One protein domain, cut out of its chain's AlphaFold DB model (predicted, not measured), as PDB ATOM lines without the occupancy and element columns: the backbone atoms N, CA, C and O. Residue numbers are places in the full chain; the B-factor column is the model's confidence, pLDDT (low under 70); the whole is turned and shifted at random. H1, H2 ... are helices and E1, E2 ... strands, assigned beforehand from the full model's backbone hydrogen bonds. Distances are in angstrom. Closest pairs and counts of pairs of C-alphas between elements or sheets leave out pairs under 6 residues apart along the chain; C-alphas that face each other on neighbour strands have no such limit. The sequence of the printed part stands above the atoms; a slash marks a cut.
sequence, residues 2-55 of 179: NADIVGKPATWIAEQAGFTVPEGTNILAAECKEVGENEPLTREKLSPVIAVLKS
ATOM      1  N   ASN A   2      16.082  10.873  36.404       86.81
ATOM      2  CA  ASN A   2      15.471  10.539  35.114       86.81
ATOM      3  C   ASN A   2      15.253  11.845  34.329       86.81
ATOM      4  O   ASN A   2      14.596  12.747  34.839       86.81
ATOM      5  N   ALA A   3      15.834  11.967  33.133       91.06
ATOM      6  CA  ALA A   3      15.728  13.179  32.320       91.06
ATOM      7  C   ALA A   3      14.325  13.368  31.715       91.06
ATOM      8  O   ALA A   3      13.905  14.501  31.492       91.06
ATOM      9  N   ASP A   4      13.576  12.284  31.516       92.44
ATOM     10  CA  ASP A   4      12.296  12.311  30.802       92.44
ATOM     11  C   ASP A   4      11.197  13.055  31.575       92.44
ATOM     12  O   ASP A   4      10.253  13.576  30.982       92.44
ATOM     13  N   ILE A   5      11.335  13.143  32.904       93.19
ATOM     14  CA  ILE A   5      10.354  13.789  33.789       93.19
ATOM     15  C   ILE A   5      10.632  15.280  34.032       93.19
ATOM     16  O   ILE A   5       9.813  15.962  34.651       93.19
ATOM     17  N   VAL A   6      11.783  15.795  33.587       95.25
ATOM     18  CA  VAL A   6      12.228  17.159  33.904       95.25
ATOM     19  C   VAL A   6      11.278  18.188  33.294       95.25
ATOM     20  O   VAL A   6      11.003  18.168  32.094       95.25
ATOM     21  N   GLY A   7      10.763  19.094  34.131       93.44
ATOM     22  CA  GLY A   7       9.851  20.164  33.709       93.44
ATOM     23  C   GLY A   7       8.483  19.695  33.191       93.44
ATOM     24  O   GLY A   7       7.746  20.499  32.619       93.44
ATOM     25  N   LYS A   8       8.128  18.415  33.358       96.56
ATOM     26  CA  LYS A   8       6.838  17.876  32.908       96.56
ATOM     27  C   LYS A   8       5.722  18.124  33.934       96.56
ATOM     28  O   LYS A   8       6.005  18.163  35.130       96.56
ATOM     29  N   PRO A   9       4.454  18.260  33.498       97.00
ATOM     30  CA  PRO A   9       3.317  18.386  34.411       97.00
ATOM     31  C   PRO A   9       3.129  17.151  35.301       97.00
ATOM     32  O   PRO A   9       3.406  16.028  34.880       97.00
ATOM     33  N   ALA A  10       2.580  17.344  36.503       97.31
ATOM     34  CA  ALA A  10       2.300  16.265  37.454       97.31
ATOM     35  C   ALA A  10       1.368  15.182  36.878       97.31
ATOM     36  O   ALA A  10       1.610  13.996  37.078       97.31
ATOM     37  N   THR A  11       0.344  15.579  36.116       97.62
ATOM     38  CA  THR A  11      -0.584  14.658  35.437       97.62
ATOM     39  C   THR A  11       0.134  13.739  34.449       97.62
ATOM     40  O   THR A  11      -0.086  12.531  34.467       97.62
ATOM     41  N   TRP A  12       1.048  14.289  33.644       97.06
ATOM     42  CA  TRP A  12       1.855  13.519  32.696       97.06
ATOM     43  C   TRP A  12       2.794  12.548  33.418       97.06
ATOM     44  O   TRP A  12       2.898  11.387  33.037       97.06
ATOM     45  N   ILE A  13       3.451  12.997  34.494       96.88
ATOM     46  CA  ILE A  13       4.350  12.144  35.286       96.88
ATOM     47  C   ILE A  13       3.581  10.976  35.915       96.88
ATOM     48  O   ILE A  13       4.080   9.852  35.895       96.88
ATOM     49  N   ALA A  14       2.377  11.221  36.443       96.88
ATOM     50  CA  ALA A  14       1.518  10.172  36.987       96.88
ATOM     51  C   ALA A  14       1.186   9.110  35.928       96.88
ATOM     52  O   ALA A  14       1.362   7.918  36.179       96.88
ATOM     53  N   GLU A  15       0.804   9.547  34.723       96.75
ATOM     54  CA  GLU A  15       0.498   8.658  33.600       96.75
ATOM     55  C   GLU A  15       1.707   7.795  33.214       96.75
ATOM     56  O   GLU A  15       1.583   6.575  33.095       96.75
ATOM     57  N   GLN A  16       2.898   8.396  33.106       96.12
ATOM     58  CA  GLN A  16       4.129   7.645  32.827       96.12
ATOM     59  C   GLN A  16       4.508   6.677  33.957       96.12
ATOM     60  O   GLN A  16       5.184   5.679  33.717       96.12
ATOM     61  N   ALA A  17       4.071   6.954  35.185       94.69
ATOM     62  CA  ALA A  17       4.243   6.079  36.338       94.69
ATOM     63  C   ALA A  17       3.129   5.018  36.475       94.69
ATOM     64  O   ALA A  17       3.149   4.240  37.429       94.69
ATOM     65  N   GLY A  18       2.177   4.957  35.536       97.19
ATOM     66  CA  GLY A  18       1.134   3.930  35.483       97.19
ATOM     67  C   GLY A  18      -0.089   4.203  36.361       97.19
ATOM     68  O   GLY A  18      -0.859   3.280  36.627       97.19
ATOM     69  N   PHE A  19      -0.289   5.443  36.815       97.44
ATOM     70  CA  PHE A  19      -1.484   5.846  37.563       97.44
ATOM     71  C   PHE A  19      -2.069   7.161  37.037       97.44
ATOM     72  O   PHE A  19      -1.499   7.821  36.176       97.44
ATOM     73  N   THR A  20      -3.246   7.548  37.526       97.31
ATOM     74  CA  THR A  20      -3.903   8.800  37.127       97.31
ATOM     75  C   THR A  20      -4.166   9.680  38.340       97.31
ATOM     76  O   THR A  20      -4.327   9.197  39.461       97.31
ATOM     77  N   VAL A  21      -4.187  10.989  38.108       97.62
ATOM     78  CA  VAL A  21      -4.536  12.011  39.099       97.62
ATOM     79  C   VAL A  21      -5.525  12.994  38.474       97.62
ATOM     80  O   VAL A  21      -5.563  13.099  37.245       97.62
ATOM     81  N   PRO A  22      -6.320  13.725  39.276       97.69
ATOM     82  CA  PRO A  22      -7.251  14.717  38.752       97.69
ATOM     83  C   PRO A  22      -6.563  15.766  37.870       97.69
ATOM     84  O   PRO A  22      -5.418  16.164  38.114       97.69
ATOM     85  N   GLU A  23      -7.283  16.254  36.864       94.69
ATOM     86  CA  GLU A  23      -6.849  17.392  36.055       94.69
ATOM     87  C   GLU A  23      -6.611  18.630  36.939       94.69
ATOM     88  O   GLU A  23      -7.319  18.861  37.919       94.69
ATOM     89  N   GLY A  24      -5.570  19.409  36.631       94.12
ATOM     90  CA  GLY A  24      -5.165  20.558  37.449       94.12
ATOM     91  C   GLY A  24      -4.346  20.202  38.698       94.12
ATOM     92  O   GLY A  24      -4.004  21.092  39.474       94.12
ATOM     93  N   THR A  25      -3.986  18.927  38.899       97.25
ATOM     94  CA  THR A  25      -3.018  18.534  39.938       97.25
ATOM     95  C   THR A  25      -1.685  19.259  39.721       97.25
ATOM     96  O   THR A  25      -1.041  19.080  38.689       97.25
ATOM     97  N   ASN A  26      -1.258  20.064  40.700       96.31
ATOM     98  CA  ASN A  26      -0.040  20.875  40.584       96.31
ATOM     99  C   ASN A  26       1.234  20.139  41.014       96.31
ATOM    100  O   ASN A  26       2.295  20.379  40.449       96.31
ATOM    101  N   ILE A  27       1.145  19.292  42.044       97.00
ATOM    102  CA  ILE A  27       2.291  18.635  42.684       97.00
ATOM    103  C   ILE A  27       1.897  17.205  43.055       97.00
ATOM    104  O   ILE A  27       0.807  16.981  43.581       97.00
ATOM    105  N   LEU A  28       2.803  16.253  42.831       97.62
ATOM    106  CA  LEU A  28       2.726  14.903  43.388       97.62
ATOM    107  C   LEU A  28       3.539  14.852  44.684       97.62
ATOM    108  O   LEU A  28       4.737  15.132  44.669       97.62
ATOM    109  N   ALA A  29       2.910  14.492  45.797       97.31
ATOM    110  CA  ALA A  29       3.581  14.326  47.081       97.31
ATOM    111  C   ALA A  29       3.672  12.838  47.428       97.31
ATOM    112  O   ALA A  29       2.649  12.160  47.500       97.31
ATOM    113  N   ALA A  30       4.888  12.340  47.631       96.31
ATOM    114  CA  ALA A  30       5.139  10.953  47.998       96.31
ATOM    115  C   ALA A  30       5.708  10.880  49.413       96.31
ATOM    116  O   ALA A  30       6.697  11.545  49.720       96.31
ATOM    117  N   GLU A  31       5.081  10.078  50.268       97.12
ATOM    118  CA  GLU A  31       5.601   9.809  51.604       97.12
ATOM    119  C   GLU A  31       6.839   8.908  51.501       97.12
ATOM    120  O   GLU A  31       6.805   7.863  50.852       97.12
ATOM    121  N   CYS A  32       7.933   9.326  52.129       96.69
ATOM    122  CA  CYS A  32       9.226   8.652  52.088       96.69
ATOM    123  C   CYS A  32       9.651   8.262  53.504       96.69
ATOM    124  O   CYS A  32       9.414   9.009  54.460       96.69
ATOM    125  N   LYS A  33      10.303   7.105  53.648       93.75
ATOM    126  CA  LYS A  33      10.696   6.595  54.975       93.75
ATOM    127  C   LYS A  33      12.023   7.164  55.456       93.75
ATOM    128  O   LYS A  33      12.177   7.460  56.637       93.75
ATOM    129  N   GLU A  34      12.973   7.315  54.542       93.94
ATOM    130  CA  GLU A  34      14.343   7.717  54.848       93.94
ATOM    131  C   GLU A  34      14.934   8.594  53.746       93.94
ATOM    132  O   GLU A  34      14.393   8.683  52.648       93.94
ATOM    133  N   VAL A  35      16.051   9.253  54.045       94.88
ATOM    134  CA  VAL A  35      16.841   9.983  53.052       94.88
ATOM    135  C   VAL A  35      17.995   9.100  52.603       94.88
ATOM    136  O   VAL A  35      18.816   8.701  53.429       94.88
ATOM    137  N   GLY A  36      18.099   8.834  51.302       92.12
ATOM    138  CA  GLY A  36      19.226   8.079  50.766       92.12
ATOM    139  C   GLY A  36      18.931   7.346  49.467       92.12
ATOM    140  O   GLY A  36      17.928   7.571  48.792       92.12
ATOM    141  N   GLU A  37      19.843   6.451  49.095       90.31
ATOM    142  CA  GLU A  37      19.808   5.766  47.799       90.31
ATOM    143  C   GLU A  37      18.640   4.790  47.649       90.31
ATOM    144  O   GLU A  37      18.131   4.636  46.536       90.31
ATOM    145  N   ASN A  38      18.202   4.189  48.758       92.31
ATOM    146  CA  ASN A  38      17.076   3.252  48.808       92.31
ATOM    147  C   ASN A  38      15.717   3.937  48.622       92.31
ATOM    148  O   ASN A  38      14.727   3.264  48.353       92.31
ATOM    149  N   GLU A  39      15.670   5.265  48.750       93.19
ATOM    150  CA  GLU A  39      14.465   6.077  48.606       93.19
ATOM    151  C   GLU A  39      14.699   7.125  47.499       93.19
ATOM    152  O   GLU A  39      14.991   8.295  47.777       93.19
ATOM    153  N   PRO A  40      14.607   6.738  46.208       90.81
ATOM    154  CA  PRO A  40      15.034   7.573  45.083       90.81
ATOM    155  C   PRO A  40      14.334   8.929  45.003       90.81
ATOM    156  O   PRO A  40      14.898   9.883  44.464       90.81
ATOM    157  N   LEU A  41      13.119   9.031  45.549       93.25
ATOM    158  CA  LEU A  41      12.344  10.267  45.590       93.25
ATOM    159  C   LEU A  41      12.956  11.322  46.520       93.25
ATOM    160  O   LEU A  41      12.617  12.496  46.387       93.25
ATOM    161  N   THR A  42      13.904  10.960  47.386       93.50
ATOM    162  CA  THR A  42      14.681  11.922  48.187       93.50
ATOM    163  C   THR A  42      15.858  12.547  47.437       93.50
ATOM    164  O   THR A  42      16.512  13.447  47.952       93.50
ATOM    165  N   ARG A  43      16.107  12.158  46.182       93.00
ATOM    166  CA  ARG A  43      17.056  12.869  45.311       93.00
ATOM    167  C   ARG A  43      16.443  14.142  44.722       93.00
ATOM    168  O   ARG A  43      15.235  14.400  44.803       93.00
ATOM    169  N   GLU A  44      17.289  14.926  44.069       92.75
ATOM    170  CA  GLU A  44      16.839  15.996  43.184       92.75
ATOM    171  C   GLU A  44      16.053  15.422  41.987       92.75
ATOM    172  O   GLU A  44      16.440  14.409  41.394       92.75
ATOM    173  N   LYS A  45      14.916  16.054  41.661       94.06
ATOM    174  CA  LYS A  45      13.939  15.549  40.674       94.06
ATOM    175  C   LYS A  45      13.649  16.510  39.516       94.06
ATOM    176  O   LYS A  45      13.194  16.049  38.477       94.06
ATOM    177  N   LEU A  46      13.900  17.814  39.693       94.12
ATOM    178  CA  LEU A  46      13.638  18.880  38.705       94.12
ATOM    179  C   LEU A  46      12.252  18.784  38.030       94.12
ATOM    180  O   LEU A  46      12.090  19.026  36.832       94.12
ATOM    181  N   SER A  47      11.246  18.399  38.808       95.81
ATOM    182  CA  SER A  47       9.875  18.139  38.371       95.81
ATOM    183  C   SER A  47       8.909  18.422  39.534       95.81
ATOM    184  O   SER A  47       9.369  18.547  40.676       95.81
ATOM    185  N   PRO A  48       7.589  18.548  39.297       96.69
ATOM    186  CA  PRO A  48       6.591  18.827  40.336       96.69
ATOM    187  C   PRO A  48       6.281  17.591  41.204       96.69
ATOM    188  O   PRO A  48       5.129  17.217  41.413       96.69
ATOM    189  N   VAL A  49       7.327  16.940  41.708       96.56
ATOM    190  CA  VAL A  49       7.260  15.801  42.622       96.56
ATOM    191  C   VAL A  49       8.017  16.173  43.889       96.56
ATOM    192  O   VAL A  49       9.178  16.582  43.821       96.56
ATOM    193  N   ILE A  50       7.392  16.012  45.052       96.25
ATOM    194  CA  ILE A  50       8.007  16.273  46.357       96.25
ATOM    195  C   ILE A  50       8.023  15.000  47.201       96.25
ATOM    196  O   ILE A  50       7.063  14.234  47.210       96.25
ATOM    197  N   ALA A  51       9.128  14.785  47.914       96.56
ATOM    198  CA  ALA A  51       9.195  13.788  48.972       96.56
ATOM    199  C   ALA A  51       8.713  14.424  50.278       96.56
ATOM    200  O   ALA A  51       9.106  15.549  50.601       96.56
ATOM    201  N   VAL A  52       7.885  13.704  51.022       97.75
ATOM    202  CA  VAL A  52       7.358  14.114  52.322       97.75
ATOM    203  C   VAL A  52       7.886  13.139  53.358       97.75
ATOM    204  O   VAL A  52       7.584  11.952  53.313       97.75
ATOM    205  N   LEU A  53       8.691  13.641  54.292       97.38
ATOM    206  CA  LEU A  53       9.185  12.858  55.418       97.38
ATOM    207  C   LEU A  53       8.586  13.418  56.699       97.38
ATOM    208  O   LEU A  53       8.718  14.609  56.992       97.38
ATOM    209  N   LYS A  54       7.942  12.551  57.477       96.94
ATOM    210  CA  LYS A  54       7.430  12.918  58.793       96.94
ATOM    211  C   LYS A  54       8.584  13.007  59.783       96.94
ATOM    212  O   LYS A  54       9.418  12.108  59.835       96.94
ATOM    213  N   SER A  55       8.614  14.077  60.569       96.88
ATOM    214  CA  SER A  55       9.545  14.228  61.688       96.88
ATOM    215  C   SER A  55       8.874  13.865  63.009       96.88
ATOM    216  O   SER A  55       7.700  14.185  63.203       96.88
TER     217      SER A  55
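This is residues 2 to 55 of the 179 residues of the protein "Aldehyde-alcohol dehydrogenase 2 domain protein" of Streptococcus pneumoniae 2070335 (UniProt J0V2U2). There is little regular structure: two short strands, E1 and E2, lie side by side, helix H1 sits near where both begin, and a loop, residues 32 to 48, folds back from E1 to E2. The printed part has 54 residues, with H1, E1, E2 in that order; the class is mixed, with 15 residues in named elements. It is compact, radius of gyration of the C-alphas 11.4 A, spanning 30 by 23 by 17 A.

Find C-alpha 10 at (2.300, 16.265, 37.454); there H1, residues 10 to 16, begins, 10.0 A long. E1, residues 28 to 31, runs 10.1 A. E2, residues 49 to 52, runs 9.8 A to C-alpha 52 at (7.358, 14.114, 52.322).

E1 and E2 are parallel neighbours at 27 degrees; find N 30 and O 50 within hydrogen-bond range, 2.9 A. The closest C-alphas of H1 and E1 are those of Ala 10 and Leu 28, 6.1 A. In H1 every O i to N i+4 pair is within hydrogen-bond range.

Both links are long. The printed part has no cut, and no printed residue is under pLDDT 70.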